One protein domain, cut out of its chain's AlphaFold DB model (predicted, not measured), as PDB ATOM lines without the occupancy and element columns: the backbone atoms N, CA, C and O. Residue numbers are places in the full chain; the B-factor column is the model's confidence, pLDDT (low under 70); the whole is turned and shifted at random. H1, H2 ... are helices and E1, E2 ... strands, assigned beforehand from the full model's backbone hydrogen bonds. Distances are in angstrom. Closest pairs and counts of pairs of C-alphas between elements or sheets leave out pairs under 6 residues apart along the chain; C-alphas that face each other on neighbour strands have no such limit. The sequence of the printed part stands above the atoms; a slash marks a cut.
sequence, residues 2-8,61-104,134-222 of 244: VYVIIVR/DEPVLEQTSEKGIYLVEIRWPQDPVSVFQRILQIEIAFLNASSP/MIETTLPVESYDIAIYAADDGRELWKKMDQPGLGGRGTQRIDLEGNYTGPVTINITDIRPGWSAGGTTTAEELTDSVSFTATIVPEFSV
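AT A GLANCE: This is residues 2 to 8, 61 to 104 and 134 to 222 of the 244 residues of an uncharacterized protein of Nitrososphaera gargensis (strain Ga9.2) (UniProt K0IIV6). Two twisted sheets lie face to face as a sandwich, the larger of E1, E9, E8, E5 and E6 and the smaller of E2, E3, E4 and E7, with the strands of the one at 35 degrees to those of the other. The one short helix, H1, and the link before it lie at one end of the long axis, the last printed residues at the other. The printed part has 140 residues, with nine named strands and one named helix in the order E1 E2 E3 E4 E5 E6 E7 E8 H1 E9. The larger sheet, ordered E1 E9 E8 E5 E6, is mixed; the smaller, ordered E2 E3 E4 E7, is antiparallel throughout. The class is mostly strand, and the whole is compact, with a radius of gyration of the C-alphas of 15.6 A, yet elongated in outline, spanning 54 by 34 by 25 A.

IN THESE COORDINATES: E1, residues 3 to 7, begins at C-alpha 3 (143.255, 297.875, 231.002). E2 is residues 64 to 68, E3 residues 74 to 79, and E4 residues 91 to 100, 28.9 A long. E5, residues 141 to 150, is 26.7 A long, and E6, residues 156 to 164, bends by 52 degrees at residue 161. E7 is residues 169 to 175. E8, residues 182 to 193, measures 32.5 A. H1 is residues 203 to 206. E9, residues 208 to 218, measures 32.1 A and ends at C-alpha 218 (134.897, 293.875, 220.305).

HOW THE PARTS SIT: E1, an edge strand, is parallel to E9, with N 5 and O 215 2.8 A apart. E2, E3 and E4 form a meander, each strand the antiparallel neighbour of the one before: N 65 and O 78 are 2.9 A apart, N 77 and O 97 2.9 A. E4 is antiparallel to E7, with N 94 and O 172 2.9 A apart. E5 and E6 form a hairpin, with N 146 and O 160 2.9 A apart. E8 is antiparallel to E5, N 187 and O 147 being 2.8 A apart, and to E9, N 212 and O 186 being 2.8 A apart. Between the sheets, the closest C-alphas of E2 and E9 are those of Thr 68 and Val 210, 6.9 A apart. H1 only grazes the larger sheet and is too short for an O i to N i+4 pair; its one O i to N i+3 pair is within range.

THE WHOLE: The C-alphas farthest apart are those of Thr 200 and Ser 221, 56.3 A. Residues 9 to 60 and 105 to 133 are not printed; the C-alpha gaps are 17.5 A and 13.9 A. The link from E3 to E4 is long. Mean pLDDT of the printed part is 78.6, with 38 residues under 70, among them 2 to 8, 81 to 91 and 196 to 203.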
ATOM      1  N   VAL A   2     143.551 296.423 235.468       30.66
ATOM      2  CA  VAL A   2     143.138 295.782 234.200       30.66
ATOM      3  C   VAL A   2     142.805 296.887 233.209       30.66
ATOM      4  O   VAL A   2     141.987 297.749 233.524       30.66
ATOM      5  N   TYR A   3     143.441 296.868 232.043       42.00
ATOM      6  CA  TYR A   3     143.255 297.875 231.002       42.00
ATOM      7  C   TYR A   3     142.448 297.315 229.821       42.00
ATOM      8  O   TYR A   3     142.530 296.125 229.515       42.00
ATOM      9  N   VAL A   4     141.664 298.169 229.156       43.97
ATOM     10  CA  VAL A   4     140.766 297.794 228.048       43.97
ATOM     11  C   VAL A   4     141.244 298.435 226.743       43.97
ATOM     12  O   VAL A   4     141.434 299.648 226.687       43.97
ATOM     13  N   ILE A   5     141.408 297.627 225.694       51.47
ATOM     14  CA  ILE A   5     141.776 298.028 224.328       51.47
ATOM     15  C   ILE A   5     140.542 297.848 223.435       51.47
ATOM     16  O   ILE A   5     140.011 296.742 223.329       51.47
ATOM     17  N   ILE A   6     140.076 298.927 222.799       47.88
ATOM     18  CA  ILE A   6     138.840 298.956 221.995       47.88
ATOM     19  C   ILE A   6     139.186 298.890 220.501       47.88
ATOM     20  O   ILE A   6     140.008 299.678 220.037       47.88
ATOM     21  N   VAL A   7     138.544 297.991 219.740       42.84
ATOM     22  CA  VAL A   7     138.804 297.809 218.295       42.84
ATOM     23  C   VAL A   7     137.537 297.929 217.433       42.84
ATOM     24  O   VAL A   7     136.859 296.928 217.223       42.84
ATOM     25  N   ARG A   8     137.286 299.125 216.862       39.81
ATOM     26  CA  ARG A   8     136.754 299.407 215.497       39.81
ATOM     27  C   ARG A   8     135.933 298.325 214.734       39.81
ATOM     28  O   ARG A   8     136.548 297.710 213.863       39.81
ATOM     29  N   ASP A  61     144.066 312.707 226.091       53.69
ATOM     30  CA  ASP A  61     142.980 311.729 226.302       53.69
ATOM     31  C   ASP A  61     143.269 310.354 225.656       53.69
ATOM     32  O   ASP A  61     142.400 309.485 225.577       53.69
ATOM     33  N   GLU A  62     144.501 310.128 225.201       62.16
ATOM     34  CA  GLU A  62     144.947 308.840 224.687       62.16
ATOM     35  C   GLU A  62     145.124 307.824 225.825       62.16
ATOM     36  O   GLU A  62     145.834 308.097 226.804       62.16
ATOM     37  N   PRO A  63     144.525 306.626 225.709       64.56
ATOM     38  CA  PRO A  63     144.791 305.536 226.621       64.56
ATOM     39  C   PRO A  63     146.262 305.139 226.572       64.56
ATOM     40  O   PRO A  63     146.874 305.053 225.506       64.56
ATOM     41  N   VAL A  64     146.798 304.856 227.753       80.50
ATOM     42  CA  VAL A  64     148.180 304.444 227.945       80.50
ATOM     43  C   VAL A  64     148.215 303.233 228.873       80.50
ATOM     44  O   VAL A  64     147.544 303.211 229.909       80.50
ATOM     45  N   LEU A  65     148.968 302.208 228.480       84.06
ATOM     46  CA  LEU A  65     149.466 301.191 229.404       84.06
ATOM     47  C   LEU A  65     150.826 301.646 229.882       84.06
ATOM     48  O   LEU A  65     151.665 301.996 229.063       84.06
ATOM     49  N   GLU A  66     151.055 301.580 231.180       90.19
ATOM     50  CA  GLU A  66     152.316 301.980 231.778       90.19
ATOM     51  C   GLU A  66     152.757 300.922 232.781       90.19
ATOM     52  O   GLU A  66     151.957 300.475 233.610       90.19
ATOM     53  N   GLN A  67     154.021 300.516 232.690       88.75
ATOM     54  CA  GLN A  67     154.611 299.546 233.600       88.75
ATOM     55  C   GLN A  67     156.129 299.739 233.675       88.75
ATOM     56  O   GLN A  67     156.808 299.924 232.665       88.75
ATOM     57  N   THR A  68     156.668 299.675 234.889       92.31
ATOM     58  CA  THR A  68     158.116 299.634 235.117       92.31
ATOM     59  C   THR A  68     158.670 298.269 234.713       92.31
ATOM     60  O   THR A  68     158.070 297.243 235.049       92.31
ATOM     61  N   SER A  69     159.801 298.264 234.010       94.38
ATOM     62  CA  SER A  69     160.513 297.054 233.602       94.38
ATOM     63  C   SER A  69     161.074 296.273 234.796       94.38
ATOM     64  O   SER A  69     161.217 296.812 235.897       94.38
ATOM     65  N   GLU A  70     161.389 294.994 234.596       93.75
ATOM     66  CA  GLU A  70     161.811 294.075 235.660       93.75
ATOM     67  C   GLU A  70     163.058 294.553 236.409       93.75
ATOM     68  O   GLU A  70     163.119 294.442 237.637       93.75
ATOM     69  N   LYS A  71     164.032 295.134 235.701       90.75
ATOM     70  CA  LYS A  71     165.241 295.697 236.324       90.75
ATOM     71  C   LYS A  71     165.064 297.139 236.802       90.75
ATOM     72  O   LYS A  71     165.996 297.703 237.373       90.75
ATOM     73  N   GLY A  72     163.896 297.745 236.592       89.38
ATOM     74  CA  GLY A  72     163.603 299.111 237.027       89.38
ATOM     75  C   GLY A  72     164.356 300.197 236.259       89.38
ATOM     76  O   GLY A  72     164.457 301.319 236.749       89.38
ATOM     77  N   ILE A  73     164.904 299.876 235.084       89.69
ATOM     78  CA  ILE A  73     165.628 300.830 234.233       89.69
ATOM     79  C   ILE A  73     164.626 301.690 233.458       89.69
ATOM     80  O   ILE A  73     164.749 302.918 233.405       89.69
ATOM     81  N   TYR A  74     163.613 301.037 232.889       92.12
ATOM     82  CA  TYR A  74     162.650 301.658 231.998       92.12
ATOM     83  C   TYR A  74     161.275 301.748 232.644       92.12
ATOM     84  O   TYR A  74     160.805 300.839 233.328       92.12
ATOM     85  N   LEU A  75     160.600 302.853 232.375       92.19
ATOM     86  CA  LEU A  75     159.163 302.968 232.506       92.19
ATOM     87  C   LEU A  75     158.600 302.913 231.097       92.19
ATOM     88  O   LEU A  75     158.830 303.814 230.293       92.19
ATOM     89  N   VAL A  76     157.971 301.788 230.773       91.75
ATOM     90  CA  VAL A  76     157.524 301.510 229.415       91.75
ATOM     91  C   VAL A  76     156.068 301.909 229.287       91.75
ATOM     92  O   VAL A  76     155.222 301.464 230.065       91.75
ATOM     93  N   GLU A  77     155.791 302.728 228.282       91.94
ATOM     94  CA  GLU A  77     154.446 303.150 227.928       91.94
ATOM     95  C   GLU A  77     154.039 302.587 226.576       91.94
ATOM     96  O   GLU A  77     154.806 302.669 225.620       91.94
ATOM     97  N   ILE A  78     152.819 302.059 226.481       88.00
ATOM     98  CA  ILE A  78     152.178 301.686 225.220       88.00
ATOM     99  C   ILE A  78     150.957 302.577 225.030       88.00
ATOM    100  O   ILE A  78     150.031 302.553 225.841       88.00
ATOM    101  N   ARG A  79     150.946 303.332 223.935       83.81
ATOM    102  CA  ARG A  79     149.883 304.260 223.545       83.81
ATOM    103  C   ARG A  79     149.244 303.800 222.250       83.81
ATOM    104  O   ARG A  79     149.896 303.170 221.419       83.81
ATOM    105  N   TRP A  80     147.988 304.160 222.043       75.94
ATOM    106  CA  TRP A  80     147.321 303.994 220.756       75.94
ATOM    107  C   TRP A  80     146.435 305.203 220.460       75.94
ATOM    108  O   TRP A  80     145.778 305.719 221.372       75.94
ATOM    109  N   PRO A  81     146.383 305.647 219.191       60.78
ATOM    110  CA  PRO A  81     145.496 306.725 218.798       60.78
ATOM    111  C   PRO A  81     144.044 306.304 219.047       60.78
ATOM    112  O   PRO A  81     143.646 305.170 218.770       60.78
ATOM    113  N   GLN A  82     143.243 307.226 219.580       53.97
ATOM    114  CA  GLN A  82     141.796 307.028 219.734       53.97
ATOM    115  C   GLN A  82     141.068 306.951 218.390       53.97
ATOM    116  O   GLN A  82     140.000 306.339 218.300       53.97
ATOM    117  N   ASP A  83     141.669 307.519 217.345       49.53
ATOM    118  CA  ASP A  83     141.135 307.482 215.996       49.53
ATOM    119  C   ASP A  83     141.708 306.289 215.219       49.53
ATOM    120  O   ASP A  83     142.923 306.198 215.012       49.53
ATOM    121  N   PRO A  84     140.862 305.346 214.765       45.53
ATOM    122  CA  PRO A  84     141.327 304.203 213.999       45.53
ATOM    123  C   PRO A  84     141.895 304.669 212.655       45.53
ATOM    124  O   PRO A  84     141.200 305.273 211.832       45.53
ATOM    125  N   VAL A  85     143.145 304.300 212.380       42.59
ATOM    126  CA  VAL A  85     143.692 304.328 211.023       42.59
ATOM    127  C   VAL A  85     142.908 303.310 210.192       42.59
ATOM    128  O   VAL A  85     143.171 302.115 210.237       42.59
ATOM    129  N   SER A  86     141.932 303.810 209.430       38.38
ATOM    130  CA  SER A  86     141.105 303.081 208.462       38.38
ATOM    131  C   SER A  86     140.264 301.926 209.031       38.38
ATOM    132  O   SER A  86     140.748 300.841 209.348       38.38
ATOM    133  N   VAL A  87     138.941 302.118 209.004       39.44
ATOM    134  CA  VAL A  87     137.884 301.119 209.280       39.44
ATOM    135  C   VAL A  87     138.013 299.795 208.511       39.44
ATOM    136  O   VAL A  87     137.334 298.826 208.838       39.44
ATOM    137  N   PHE A  88     138.883 299.724 207.503       40.62
ATOM    138  CA  PHE A  88     139.095 298.525 206.699       40.62
ATOM    139  C   PHE A  88     140.253 297.649 207.177       40.62
ATOM    140  O   PHE A  88     140.363 296.517 206.712       40.62
ATOM    141  N   GLN A  89     141.130 298.139 208.060       47.97
ATOM    142  CA  GLN A  89     142.449 297.523 208.210       47.97
ATOM    143  C   GLN A  89     142.660 296.655 209.453       47.97
ATOM    144  O   GLN A  89     143.695 296.019 209.487       47.97
ATOM    145  N   ARG A  90     141.717 296.521 210.407       59.88
ATOM    146  CA  ARG A  90     141.817 295.594 211.579       59.88
ATOM    147  C   ARG A  90     143.165 295.631 212.313       59.88
ATOM    148  O   ARG A  90     143.586 294.664 212.933       59.88
ATOM    149  N   ILE A  91     143.835 296.766 212.224       68.88
ATOM    150  CA  ILE A  91     145.225 296.893 212.589       68.88
ATOM    151  C   ILE A  91     145.312 297.908 213.707       68.88
ATOM    152  O   ILE A  91     144.885 299.055 213.560       68.88
ATOM    153  N   LEU A  92     145.867 297.464 214.827       76.25
ATOM    154  CA  LEU A  92     146.137 298.319 215.964       76.25
ATOM    155  C   LEU A  92     147.519 298.937 215.767       76.25
ATOM    156  O   LEU A  92     148.534 298.240 215.761       76.25
ATOM    157  N   GLN A  93     147.552 300.249 215.578       82.06
ATOM    158  CA  GLN A  93     148.801 300.989 215.611       82.06
ATOM    159  C   GLN A  93     149.084 301.405 217.051       82.06
ATOM    160  O   GLN A  93     148.243 302.049 217.671       82.06
ATOM    161  N   ILE A  94     150.251 301.036 217.570       85.25
ATOM    162  CA  ILE A  94     150.708 301.456 218.896       85.25
ATOM    163  C   ILE A  94     152.005 302.251 218.793       85.25
ATOM    164  O   ILE A  94     152.832 301.998 217.912       85.25
ATOM    165  N   GLU A  95     152.185 303.182 219.716       88.88
ATOM    166  CA  GLU A  95     153.465 303.809 220.028       88.88
ATOM    167  C   GLU A  95     153.964 303.241 221.359       88.88
ATOM    168  O   GLU A  95     153.190 303.066 222.297       88.88
ATOM    169  N   ILE A  96     155.252 302.944 221.430       91.69
ATOM    170  CA  ILE A  96     155.947 302.454 222.610       91.69
ATOM    171  C   ILE A  96     156.983 303.507 222.987       91.69
ATOM    172  O   ILE A  96     157.776 303.909 222.132       91.69
ATOM    173  N   ALA A  97     157.005 303.933 224.244       92.19
ATOM    174  CA  ALA A  97     158.036 304.814 224.776       92.19
ATOM    175  C   ALA A  97     158.783 304.127 225.922       92.19
ATOM    176  O   ALA A  97     158.176 303.516 226.799       92.19
ATOM    177  N   PHE A  98     160.106 304.242 225.908       93.31
ATOM    178  CA  PHE A  98     161.011 303.744 226.936       93.31
ATOM    179  C   PHE A  98     161.522 304.940 227.732       93.31
ATOM    180  O   PHE A  98     162.456 305.628 227.319       93.31
ATOM    181  N   LEU A  99     160.870 305.232 228.851       90.69
ATOM    182  CA  LEU A  99     161.178 306.385 229.691       90.69
ATOM    183  C   LEU A  99     162.142 305.998 230.809       90.69
ATOM    184  O   LEU A  99     162.242 304.829 231.182       90.69
ATOM    185  N   ASN A 100     162.841 306.975 231.380       88.75
ATOM    186  CA  ASN A 100     163.655 306.729 232.565       88.75
ATOM    187  C   ASN A 100     162.764 306.524 233.804       88.75
ATOM    188  O   ASN A 100     162.175 307.485 234.301       88.75
ATOM    189  N   ALA A 101     162.731 305.305 234.354       86.88
ATOM    190  CA  ALA A 101     161.904 304.973 235.521       86.88
ATOM    191  C   ALA A 101     162.263 305.755 236.794       86.88
ATOM    192  O   ALA A 101     161.429 305.912 237.683       86.88
ATOM    193  N   SER A 102     163.498 306.247 236.888       84.31
ATOM    194  CA  SER A 102     163.985 307.006 238.044       84.31
ATOM    195  C   SER A 102     163.776 308.520 237.923       84.31
ATOM    196  O   SER A 102     164.047 309.255 238.874       84.31
ATOM    197  N   SER A 103     163.295 309.009 236.774       78.75
ATOM    198  CA  SER A 103     163.026 310.436 236.575       78.75
ATOM    199  C   SER A 103     161.654 310.834 237.129       78.75
ATOM    200  O   SER A 103     160.687 310.087 236.972       78.75
ATOM    201  N   PRO A 104     161.526 312.017 237.759       69.56
ATOM    202  CA  PRO A 104     160.229 312.515 238.192       69.56
ATOM    203  C   PRO A 104     159.325 312.750 236.978       69.56
ATOM    204  O   PRO A 104     159.753 313.322 235.974       69.56
ATOM    205  N   MET A 134     155.629 315.743 226.293       56.72
ATOM    206  CA  MET A 134     156.636 316.188 225.313       56.72
ATOM    207  C   MET A 134     158.038 316.396 225.906       56.72
ATOM    208  O   MET A 134     159.007 316.423 225.152       56.72
ATOM    209  N   ILE A 135     158.159 316.548 227.229       61.97
ATOM    210  CA  ILE A 135     159.449 316.716 227.919       61.97
ATOM    211  C   ILE A 135     159.871 315.471 228.709       61.97
ATOM    212  O   ILE A 135     160.820 315.538 229.487       61.97
ATOM    213  N   GLU A 136     159.174 314.342 228.549       71.19
ATOM    214  CA  GLU A 136     159.572 313.098 229.202       71.19
ATOM    215  C   GLU A 136     160.917 312.609 228.668       71.19
ATOM    216  O   GLU A 136     161.131 312.473 227.461       71.19
ATOM    217  N   THR A 137     161.832 312.331 229.593       79.38
ATOM    218  CA  THR A 137     163.170 311.846 229.273       79.38
ATOM    219  C   THR A 137     163.095 310.391 228.824       79.38
ATOM    220  O   THR A 137     162.997 309.477 229.652       79.38
ATOM    221  N   THR A 138     163.161 310.169 227.511       86.75
ATOM    222  CA  THR A 138     163.344 308.830 226.948       86.75
ATOM    223  C   THR A 138     164.759 308.326 227.227       86.75
ATOM    224  O   THR A 138     165.724 309.094 227.276       86.75
ATOM    225  N   LEU A 139     164.893 307.015 227.414       89.75
ATOM    226  CA  LEU A 139     166.178 306.327 227.445       89.75
ATOM    227  C   LEU A 139     166.429 305.665 226.090       89.75
ATOM    228  O   LEU A 139     165.518 305.050 225.538       89.75
ATOM    229  N   PRO A 140     167.651 305.759 225.540       90.19
ATOM    230  CA  PRO A 140     167.950 305.162 224.250       90.19
ATOM    231  C   PRO A 140     167.845 303.637 224.330       90.19
ATOM    232  O   PRO A 140     168.475 303.005 225.178       90.19
ATOM    233  N   VAL A 141     167.095 303.059 223.395       92.06
ATOM    234  CA  VAL A 141     166.957 301.613 223.192       92.06
ATOM    235  C   VAL A 141     167.459 301.287 221.792       92.06
ATOM    236  O   VAL A 141     167.061 301.925 220.817       92.06
ATOM    237  N   GLU A 142     168.362 300.319 221.688       91.75
ATOM    238  CA  GLU A 142     168.866 299.824 220.406       91.75
ATOM    239  C   GLU A 142     167.796 298.964 219.740       91.75
ATOM    240  O   GLU A 142     167.364 299.236 218.615       91.75
ATOM    241  N   SER A 143     167.305 297.970 220.478       93.69
ATOM    242  CA  SER A 143     166.285 297.050 220.002       93.69
ATOM    243  C   SER A 143     165.472 296.439 221.134       93.69
ATOM    244  O   SER A 143     165.880 296.476 222.293       93.69
ATOM    245  N   TYR A 144     164.337 295.853 220.773       96.19
ATOM    246  CA  TYR A 144     163.482 295.068 221.655       96.19
ATOM    247  C   TYR A 144     162.666 294.058 220.846       96.19
ATOM    248  O   TYR A 144     162.372 294.267 219.667       96.19
ATOM    249  N   ASP A 145     162.225 293.004 221.505       97.12
ATOM    250  CA  ASP A 145     161.223 292.078 221.001       97.12
ATOM    251  C   ASP A 145     159.853 292.445 221.563       97.12
ATOM    252  O   ASP A 145     159.734 292.971 222.672       97.12
ATOM    253  N   ILE A 146     158.797 292.152 220.813       96.69
ATOM    254  CA  ILE A 146     157.424 292.318 221.280       96.69
ATOM    255  C   ILE A 146     156.563 291.140 220.838       96.69
ATOM    256  O   ILE A 146     156.543 290.764 219.665       96.69
ATOM    257  N   ALA A 147     155.807 290.578 221.773       95.88
ATOM    258  CA  ALA A 147     154.881 289.487 221.512       95.88
ATOM    259  C   ALA A 147     153.572 289.676 222.281       95.88
ATOM    260  O   ALA A 147     153.543 290.230 223.380       95.88
ATOM    261  N   ILE A 148     152.479 289.211 221.685       92.81
ATOM    262  CA  ILE A 148     151.136 289.247 222.254       92.81
ATOM    263  C   ILE A 148     150.634 287.816 222.342       92.81
ATOM    264  O   ILE A 148     150.622 287.089 221.345       92.81
ATOM    265  N   TYR A 149     150.184 287.437 223.530       92.31
ATOM    266  CA  TYR A 149     149.644 286.119 223.828       92.31
ATOM    267  C   TYR A 149     148.203 286.236 224.306       92.31
ATOM    268  O   TYR A 149     147.844 287.188 225.003       92.31
ATOM    269  N   ALA A 150     147.392 285.243 223.972       90.56
ATOM    270  CA  ALA A 150     146.116 285.016 224.624       90.56
ATOM    271  C   ALA A 150     146.379 284.651 226.095       90.56
ATOM    272  O   ALA A 150     147.191 283.771 226.392       90.56
ATOM    273  N   ALA A 151     145.765 285.373 227.034       86.88
ATOM    274  CA  ALA A 151     146.099 285.230 228.454       86.88
ATOM    275  C   ALA A 151     145.543 283.939 229.086       86.88
ATOM    276  O   ALA A 151     145.972 283.548 230.170       86.88
ATOM    277  N   ASP A 152     144.567 283.306 228.439       89.00
ATOM    278  CA  ASP A 152     143.869 282.108 228.901       89.00
ATOM    279  C   ASP A 152     144.624 280.813 228.589       89.00
ATOM    280  O   ASP A 152     144.753 279.957 229.468       89.00
ATOM    281  N   ASP A 153     145.128 280.667 227.364       90.44
ATOM    282  CA  ASP A 153     145.812 279.453 226.898       90.44
ATOM    283  C   ASP A 153     147.305 279.661 226.585       90.44
ATOM    284  O   ASP A 153     148.023 278.694 226.323       90.44
ATOM    285  N   GLY A 154     147.795 280.903 226.644       91.44
ATOM    286  CA  GLY A 154     149.181 281.251 226.333       91.44
ATOM    287  C   GLY A 154     149.520 281.169 224.844       91.44
ATOM    288  O   GLY A 154     150.699 281.229 224.488       91.44
ATOM    289  N   ARG A 155     148.525 281.023 223.958       94.12
ATOM    290  CA  ARG A 155     148.746 280.971 222.511       94.12
ATOM    291  C   ARG A 155     149.297 282.303 222.011       94.12
ATOM    292  O   ARG A 155     148.747 283.361 222.304       94.12
ATOM    293  N   GLU A 156     150.357 282.244 221.210       94.62
ATOM    294  CA  GLU A 156     150.902 283.411 220.512       94.62
ATOM    295  C   GLU A 156     149.886 283.921 219.482       94.62
ATOM    296  O   GLU A 156     149.436 283.163 218.628       94.62
ATOM    297  N   LEU A 157     149.511 285.194 219.585       90.69
ATOM    298  CA  LEU A 157     148.582 285.859 218.665       90.69
ATOM    299  C   LEU A 157     149.311 286.736 217.649       90.69
ATOM    300  O   LEU A 157     148.794 286.988 216.562       90.69
ATOM    301  N   TRP A 158     150.476 287.261 218.038       93.44
ATOM    302  CA  TRP A 158     151.300 288.140 217.219       93.44
ATOM    303  C   TRP A 158     152.694 288.294 217.832       93.44
ATOM    304  O   TRP A 158     152.828 288.323 219.056       93.44
ATOM    305  N   LYS A 159     153.729 288.459 217.003       95.50
ATOM    306  CA  LYS A 159     155.075 288.806 217.471       95.50
ATOM    307  C   LYS A 159     155.902 289.548 216.434       95.50
ATOM    308  O   LYS A 159     155.696 289.397 215.227       95.50
ATOM    309  N   LYS A 160     156.912 290.260 216.922       96.06
ATOM    310  CA  LYS A 160     158.050 290.757 216.156       96.06
ATOM    311  C   LYS A 160     159.310 290.747 217.012       96.06
ATOM    312  O   LYS A 160     159.249 291.033 218.201       96.06
ATOM    313  N   MET A 161     160.434 290.482 216.363       96.69
ATOM    314  CA  MET A 161     161.752 290.421 216.992       96.69
ATOM    315  C   MET A 161     162.630 291.578 216.512       96.69
ATOM    316  O   MET A 161     162.364 292.127 215.433       96.69
ATOM    317  N   ASP A 162     163.648 291.934 217.291       95.00
ATOM    318  CA  ASP A 162     164.694 292.911 216.958       95.00
ATOM    319  C   ASP A 162     164.135 294.246 216.424       95.00
ATOM    320  O   ASP A 162     164.631 294.837 215.459       95.00
ATOM    321  N   GLN A 163     163.042 294.722 217.020       95.69
ATOM    322  CA  GLN A 163     162.417 295.978 216.628       95.69
ATOM    323  C   GLN A 163     163.278 297.159 217.073       95.69
ATOM    324  O   GLN A 163     163.706 297.190 218.225       95.69
ATOM    325  N   PRO A 164     163.514 298.157 216.207       92.88
ATOM    326  CA  PRO A 164     164.347 299.297 216.559       92.88
ATOM    327  C   PRO A 164     163.641 300.197 217.581       92.88
ATOM    328  O   PRO A 164     162.466 300.540 217.418       92.88
ATOM    329  N   GLY A 165     164.379 300.623 218.607       85.56
ATOM    330  CA  GLY A 165     163.910 301.531 219.661       85.56
ATOM    331  C   GLY A 165     164.302 302.992 219.443       85.56
ATOM    332  O   GLY A 165     164.674 303.649 220.407       85.56
ATOM    333  N   LEU A 166     164.271 303.485 218.197       83.94
ATOM    334  CA  LEU A 166     164.698 304.824 217.740       83.94
ATOM    335  C   LEU A 166     164.569 305.936 218.810       83.94
ATOM    336  O   LEU A 166     163.507 306.530 218.989       83.94
ATOM    337  N   GLY A 167     165.665 306.241 219.517       80.00
ATOM    338  CA  GLY A 167     165.700 307.303 220.537       80.00
ATOM    339  C   GLY A 167     164.863 307.028 221.797       80.00
ATOM    340  O   GLY A 167     164.412 307.966 222.453       80.00
ATOM    341  N   GLY A 168     164.631 305.756 222.119       87.88
ATOM    342  CA  GLY A 168     163.735 305.313 223.185       87.88
ATOM    343  C   GLY A 168     162.267 305.255 222.778       87.88
ATOM    344  O   GLY A 168     161.398 305.281 223.646       87.88
ATOM    345  N   ARG A 169     161.960 305.204 221.476       90.06
ATOM    346  CA  ARG A 169     160.589 305.087 220.961       90.06
ATOM    347  C   ARG A 169     160.479 304.010 219.890       90.06
ATOM    348  O   ARG A 169     161.414 303.770 219.131       90.06
ATOM    349  N   GLY A 170     159.315 303.382 219.807       89.12
ATOM    350  CA  GLY A 170     158.990 302.381 218.800       89.12
ATOM    351  C   GLY A 170     157.549 302.517 218.327       89.12
ATOM    352  O   GLY A 170     156.671 302.855 219.108       89.12
ATOM    353  N   THR A 171     157.285 302.225 217.058       89.00
ATOM    354  CA  THR A 171     155.920 302.207 216.516       89.00
ATOM    355  C   THR A 171     155.629 300.829 215.967       89.00
ATOM    356  O   THR A 171     156.421 300.294 215.189       89.00
ATOM    357  N   GLN A 172     154.485 300.259 216.336       87.69
ATOM    358  CA  GLN A 172     154.077 298.947 215.855       87.69
ATOM    359  C   GLN A 172     152.717 298.980 215.186       87.69
ATOM    360  O   GLN A 172     151.824 299.737 215.548       87.69
ATOM    361  N   ARG A 173     152.594 298.121 214.179       86.81
ATOM    362  CA  ARG A 173     151.373 297.847 213.436       86.81
ATOM    363  C   ARG A 173     151.022 296.390 213.717       86.81
ATOM    364  O   ARG A 173     151.724 295.500 213.234       86.81
ATOM    365  N   ILE A 174     150.013 296.175 214.548       85.50
ATOM    366  CA  ILE A 174     149.610 294.863 215.053       85.50
ATOM    367  C   ILE A 174     148.400 294.388 214.256       85.50
ATOM    368  O   ILE A 174     147.397 295.094 214.183       85.50
ATOM    369  N   ASP A 175     148.503 293.192 213.691       85.25
ATOM    370  CA  ASP A 175     147.421 292.483 213.005       85.25
ATOM    371  C   ASP A 175     147.244 291.139 213.715       85.25
ATOM    372  O   ASP A 175     148.140 290.295 213.673       85.25
ATOM    373  N   LEU A 176     146.163 290.996 214.480       80.88
ATOM    374  CA  LEU A 176     145.962 289.843 215.358       80.88
ATOM    375  C   LEU A 176     145.344 288.682 214.594       80.88
ATOM    376  O   LEU A 176     144.359 288.849 213.870       80.88
ATOM    377  N   GLU A 177     145.858 287.479 214.838       75.94
ATOM    378  CA  GLU A 177     145.311 286.275 214.225       75.94
ATOM    379  C   GLU A 177     143.827 286.073 214.596       75.94
ATOM    380  O   GLU A 177     143.414 286.176 215.755       75.94
ATOM    381  N   GLY A 178     142.997 285.781 213.588       70.19
ATOM    382  CA  GLY A 178     141.640 285.267 213.787       70.19
ATOM    383  C   GLY A 178     140.626 286.225 214.423       70.19
ATOM    384  O   GLY A 178     139.587 285.755 214.881       70.19
ATOM    385  N   ASN A 179     140.873 287.542 214.430       70.44
ATOM    386  CA  ASN A 179     140.023 288.537 215.106       70.44
ATOM    387  C   ASN A 179     139.860 288.257 216.608       70.44
ATOM    388  O   ASN A 179     138.746 288.304 217.138       70.44
ATOM    389  N   TYR A 180     140.963 287.926 217.280       79.25
ATOM    390  CA  TYR A 180     140.943 287.627 218.705       79.25
ATOM    391  C   TYR A 180     140.306 288.761 219.522       79.25
ATOM    392  O   TYR A 180     140.631 289.938 219.365       79.25
ATOM    393  N   THR A 181     139.412 288.375 220.431       80.75
ATOM    394  CA  THR A 181     138.850 289.237 221.473       80.75
ATOM    395  C   THR A 181     138.929 288.478 222.786       80.75
ATOM    396  O   THR A 181     138.712 287.266 222.817       80.75
ATOM    397  N   GLY A 182     139.274 289.173 223.861       80.12
ATOM    398  CA  GLY A 182     139.573 288.542 225.138       80.12
ATOM    399  C   GLY A 182     140.814 289.121 225.815       80.12
ATOM    400  O   GLY A 182     141.409 290.089 225.328       80.12
ATOM    401  N   PRO A 183     141.180 288.571 226.980       85.12
ATOM    402  CA  PRO A 183     142.342 289.010 227.731       85.12
ATOM    403  C   PRO A 183     143.638 288.628 227.008       85.12
ATOM    404  O   PRO A 183     143.791 287.515 226.515       85.12
ATOM    405  N   VAL A 184     144.594 289.549 226.981       86.69
ATOM    406  CA  VAL A 184     145.912 289.353 226.380       86.69
ATOM    407  C   VAL A 184     147.022 289.729 227.345       86.69
ATOM    408  O   VAL A 184     146.864 290.603 228.205       86.69
ATOM    409  N   THR A 185     148.165 289.095 227.131       90.50
ATOM    410  CA  THR A 185     149.439 289.475 227.728       90.50
ATOM    411  C   THR A 185     150.328 290.050 226.635       90.50
ATOM    412  O   THR A 185     150.542 289.399 225.611       90.50
ATOM    413  N   ILE A 186     150.835 291.264 226.839       92.44
ATOM    414  CA  ILE A 186     151.787 291.912 225.932       92.44
ATOM    415  C   ILE A 186     153.149 291.867 226.608       92.44
ATOM    416  O   ILE A 186     153.323 292.448 227.677       92.44
ATOM    417  N   ASN A 187     154.105 291.193 225.984       96.56
ATOM    418  CA  ASN A 187     155.472 291.097 226.468       96.56
ATOM    419  C   ASN A 187     156.374 291.937 225.578       96.56
ATOM    420  O   ASN A 187     156.364 291.766 224.360       96.56
ATOM    421  N   ILE A 188     157.160 292.813 226.198       96.69
ATOM    422  CA  ILE A 188     158.295 293.470 225.560       96.69
ATOM    423  C   ILE A 188     159.542 292.910 226.234       96.69
ATOM    424  O   ILE A 188     159.722 293.052 227.442       96.69
ATOM    425  N   THR A 189     160.362 292.214 225.460       96.81
ATOM    426  CA  THR A 189     161.537 291.477 225.942       96.81
ATOM    427  C   THR A 189     162.771 291.888 225.159       96.81
ATOM    428  O   THR A 189     162.682 292.681 224.228       96.81
ATOM    429  N   ASP A 190     163.930 291.379 225.563       94.38
ATOM    430  CA  ASP A 190     165.228 291.731 224.984       94.38
ATOM    431  C   ASP A 190     165.437 293.248 224.798       94.38
ATOM    432  O   ASP A 190     165.894 293.701 223.750       94.38
ATOM    433  N   ILE A 191     165.045 294.066 225.788       94.19
ATOM    434  CA  ILE A 191     165.203 295.525 225.708       94.19
ATOM    435  C   ILE A 191     166.691 295.846 225.845       94.19
ATOM    436  O   ILE A 191     167.217 295.943 226.959       94.19
ATOM    437  N   ARG A 192     167.369 296.008 224.709       92.31
ATOM    438  CA  ARG A 192     168.802 296.297 224.651       92.31
ATOM    439  C   ARG A 192     169.034 297.808 224.727       92.31
ATOM    440  O   ARG A 192     168.489 298.552 223.904       92.31
ATOM    441  N   PRO A 193     169.828 298.299 225.692       89.75
ATOM    442  CA  PRO A 193     170.133 299.721 225.788       89.75
ATOM    443  C   PRO A 193     170.898 300.214 224.556       89.75
ATOM    444  O   PRO A 193     171.868 299.599 224.131       89.75
ATOM    445  N   GLY A 194     170.525 301.383 224.037       84.75
ATOM    446  CA  GLY A 194     171.240 302.065 222.948       84.75
ATOM    447  C   GLY A 194     172.492 302.823 223.396       84.75
ATOM    448  O   GLY A 194     172.964 303.714 222.692       84.75
ATOM    449  N   TRP A 195     173.000 302.527 224.590       78.56
ATOM    450  CA  TRP A 195     174.179 303.142 225.183       78.56
ATOM    451  C   TRP A 195     175.101 302.044 225.706       78.56
ATOM    452  O   TRP A 195     174.641 301.029 226.226       78.56
ATOM    453  N   SER A 196     176.415 302.247 225.596       65.94
ATOM    454  CA  SER A 196     177.350 301.384 226.307       65.94
ATOM    455  C   SER A 196     177.370 301.802 227.774       65.94
ATOM    456  O   SER A 196     177.689 302.948 228.105       65.94
ATOM    457  N   ALA A 197     177.042 300.879 228.678       59.28
ATOM    458  CA  ALA A 197     177.404 301.070 230.072       59.28
ATOM    459  C   ALA A 197     178.929 301.065 230.128       59.28
ATOM    460  O   ALA A 197     179.557 300.034 229.909       59.28
ATOM    461  N   GLY A 198     179.544 302.233 230.323       52.94
ATOM    462  CA  GLY A 198     180.990 302.342 230.472       52.94
ATOM    463  C   GLY A 198     181.454 301.478 231.647       52.94
ATOM    464  O   GLY A 198     181.360 301.901 232.794       52.94
ATOM    465  N   GLY A 199     181.906 300.254 231.366       61.25
ATOM    466  CA  GLY A 199     182.213 299.232 232.364       61.25
ATOM    467  C   GLY A 199     182.348 297.831 231.755       61.25
ATOM    468  O   GLY A 199     182.326 297.662 230.540       61.25
ATOM    469  N   THR A 200     182.513 296.816 232.607       60.84
ATOM    470  CA  THR A 200     182.575 295.388 232.224       60.84
ATOM    471  C   THR A 200     181.199 294.740 232.052       60.84
ATOM    472  O   THR A 200     181.124 293.547 231.771       60.84
ATOM    473  N   THR A 201     180.123 295.496 232.269       65.69
ATOM    474  CA  THR A 201     178.741 295.030 232.147       65.69
ATOM    475  C   THR A 201     178.439 294.716 230.687       65.69
ATOM    476  O   THR A 201     178.617 295.565 229.812       65.69
ATOM    477  N   THR A 202     178.017 293.486 230.410       67.56
ATOM    478  CA  THR A 202     177.696 293.062 229.043       67.56
ATOM    479  C   THR A 202     176.310 293.561 228.636       67.56
ATOM    480  O   THR A 202     175.461 293.840 229.482       67.56
ATOM    481  N   ALA A 203     176.054 293.657 227.327       65.69
ATOM    482  CA  ALA A 203     174.733 294.023 226.809       65.69
ATOM    483  C   ALA A 203     173.630 293.079 227.329       65.69
ATOM    484  O   ALA A 203     172.567 293.545 227.718       65.69
ATOM    485  N   GLU A 204     173.926 291.778 227.442       70.38
ATOM    486  CA  GLU A 204     173.016 290.764 227.997       70.38
ATOM    487  C   GLU A 204     172.664 291.021 229.472       70.38
ATOM    488  O   GLU A 204     171.539 290.781 229.910       70.38
ATOM    489  N   GLU A 205     173.605 291.545 230.260       74.06
ATOM    490  CA  GLU A 205     173.365 291.883 231.666       74.06
ATOM    491  C   GLU A 205     172.486 293.135 231.813       74.06
ATOM    492  O   GLU A 205     171.807 293.302 232.829       74.06
ATOM    493  N   LEU A 206     172.426 293.985 230.786       79.25
ATOM    494  CA  LEU A 206     171.578 295.179 230.750       79.25
ATOM    495  C   LEU A 206     170.232 294.953 230.063       79.25
ATOM    496  O   LEU A 206     169.342 295.786 230.226       79.25
ATOM    497  N   THR A 207     170.075 293.847 229.336       88.50
ATOM    498  CA  THR A 207     168.807 293.462 228.720       88.50
ATOM    499  C   THR A 207     167.693 293.416 229.763       88.50
ATOM    500  O   THR A 207     167.857 292.808 230.823       88.50
ATOM    501  N   ASP A 208     166.553 294.029 229.465       93.69
ATOM    502  CA  ASP A 208     165.408 294.121 230.375       93.69
ATOM    503  C   ASP A 208     164.115 293.616 229.711       93.69
ATOM    504  O   ASP A 208     164.076 293.336 228.507       93.69
ATOM    505  N   SER A 209     163.050 293.494 230.499       95.69
ATOM    506  CA  SER A 209     161.732 293.057 230.037       95.69
ATOM    507  C   SER A 209     160.601 293.729 230.804       95.69
ATOM    508  O   SER A 209     160.763 294.232 231.915       95.69
ATOM    509  N   VAL A 210     159.420 293.748 230.192       95.25
ATOM    510  CA  VAL A 210     158.180 294.204 230.815       95.25
ATOM    511  C   VAL A 210     156.995 293.417 230.261       95.25
ATOM    512  O   VAL A 210     156.961 293.051 229.084       95.25
ATOM    513  N   SER A 211     156.007 293.161 231.116       92.56
ATOM    514  CA  SER A 211     154.781 292.455 230.749       92.56
ATOM    515  C   SER A 211     153.553 293.250 231.174       92.56
ATOM    516  O   SER A 211     153.469 293.742 232.302       92.56
ATOM    517  N   PHE A 212     152.591 293.360 230.264       89.38
ATOM    518  CA  PHE A 212     151.321 294.043 230.473       89.38
ATOM    519  C   PHE A 212     150.166 293.060 230.361       89.38
ATOM    520  O   PHE A 212     150.191 292.143 229.541       89.38
ATOM    521  N   THR A 213     149.104 293.316 231.123       85.50
ATOM    522  CA  THR A 213     147.821 292.625 230.961       85.50
ATOM    523  C   THR A 213     146.775 293.607 230.457       85.50
ATOM    524  O   THR A 213     146.599 294.699 231.005       85.50
ATOM    525  N   ALA A 214     146.083 293.223 229.391       83.38
ATOM    526  CA  ALA A 214     145.044 294.032 228.772       83.38
ATOM    527  C   ALA A 214     143.890 293.145 228.299       83.38
ATOM    528  O   ALA A 214     143.986 291.923 228.293       83.38
ATOM    529  N   THR A 215     142.766 293.744 227.924       81.19
ATOM    530  CA  THR A 215     141.644 293.032 227.302       81.19
ATOM    531  C   THR A 215     141.304 293.681 225.980       81.19
ATOM    532  O   THR A 215     141.018 294.874 225.939       81.19
ATOM    533  N   ILE A 216     141.303 292.890 224.913       79.19
ATOM    534  CA  ILE A 216     140.852 293.307 223.589       79.19
ATOM    535  C   ILE A 216     139.347 293.100 223.537       79.19
ATOM    536  O   ILE A 216     138.873 291.963 223.589       79.19
ATOM    537  N   VAL A 217     138.589 294.190 223.462       69.81
ATOM    538  CA  VAL A 217     137.129 294.115 223.381       69.81
ATOM    539  C   VAL A 217     136.653 294.299 221.940       69.81
ATOM    540  O   VAL A 217     137.175 295.165 221.229       69.81
ATOM    541  N   PRO A 218     135.641 293.525 221.502       58.53
ATOM    542  CA  PRO A 218     134.897 293.875 220.305       58.53
ATOM    543  C   PRO A 218     134.144 295.180 220.565       58.53
ATOM    544  O   PRO A 218     133.692 295.429 221.686       58.53
ATOM    545  N   GLU A 219     133.960 296.014 219.546       59.03
ATOM    546  CA  GLU A 219     133.072 297.160 219.722       59.03
ATOM    547  C   GLU A 219     131.634 296.710 219.866       59.03
ATOM    548  O   GLU A 219     131.069 296.077 218.974       59.03
ATOM    549  N   PHE A 220     130.998 297.149 220.940       43.41
ATOM    550  CA  PHE A 220     129.556 297.268 220.964       43.41
ATOM    551  C   PHE A 220     129.213 298.726 221.245       43.41
ATOM    552  O   PHE A 220     129.891 299.400 222.021       43.41
ATOM    553  N   SER A 221     128.172 299.225 220.568       37.72
ATOM    554  CA  SER A 221     127.655 300.582 220.763       37.72
ATOM    555  C   SER A 221     127.464 300.872 222.253       37.72
ATOM    556  O   SER A 221     127.016 300.005 222.997       37.72
ATOM    557  N   VAL A 222     127.796 302.107 222.633       38.59
ATOM    558  CA  VAL A 222     127.954 302.768 223.952       38.59
ATOM    559  C   VAL A 222     126.915 302.445 225.060       38.59
ATOM    560  O   VAL A 222     127.005 302.960 226.166       38.59
TER     561      VAL A 222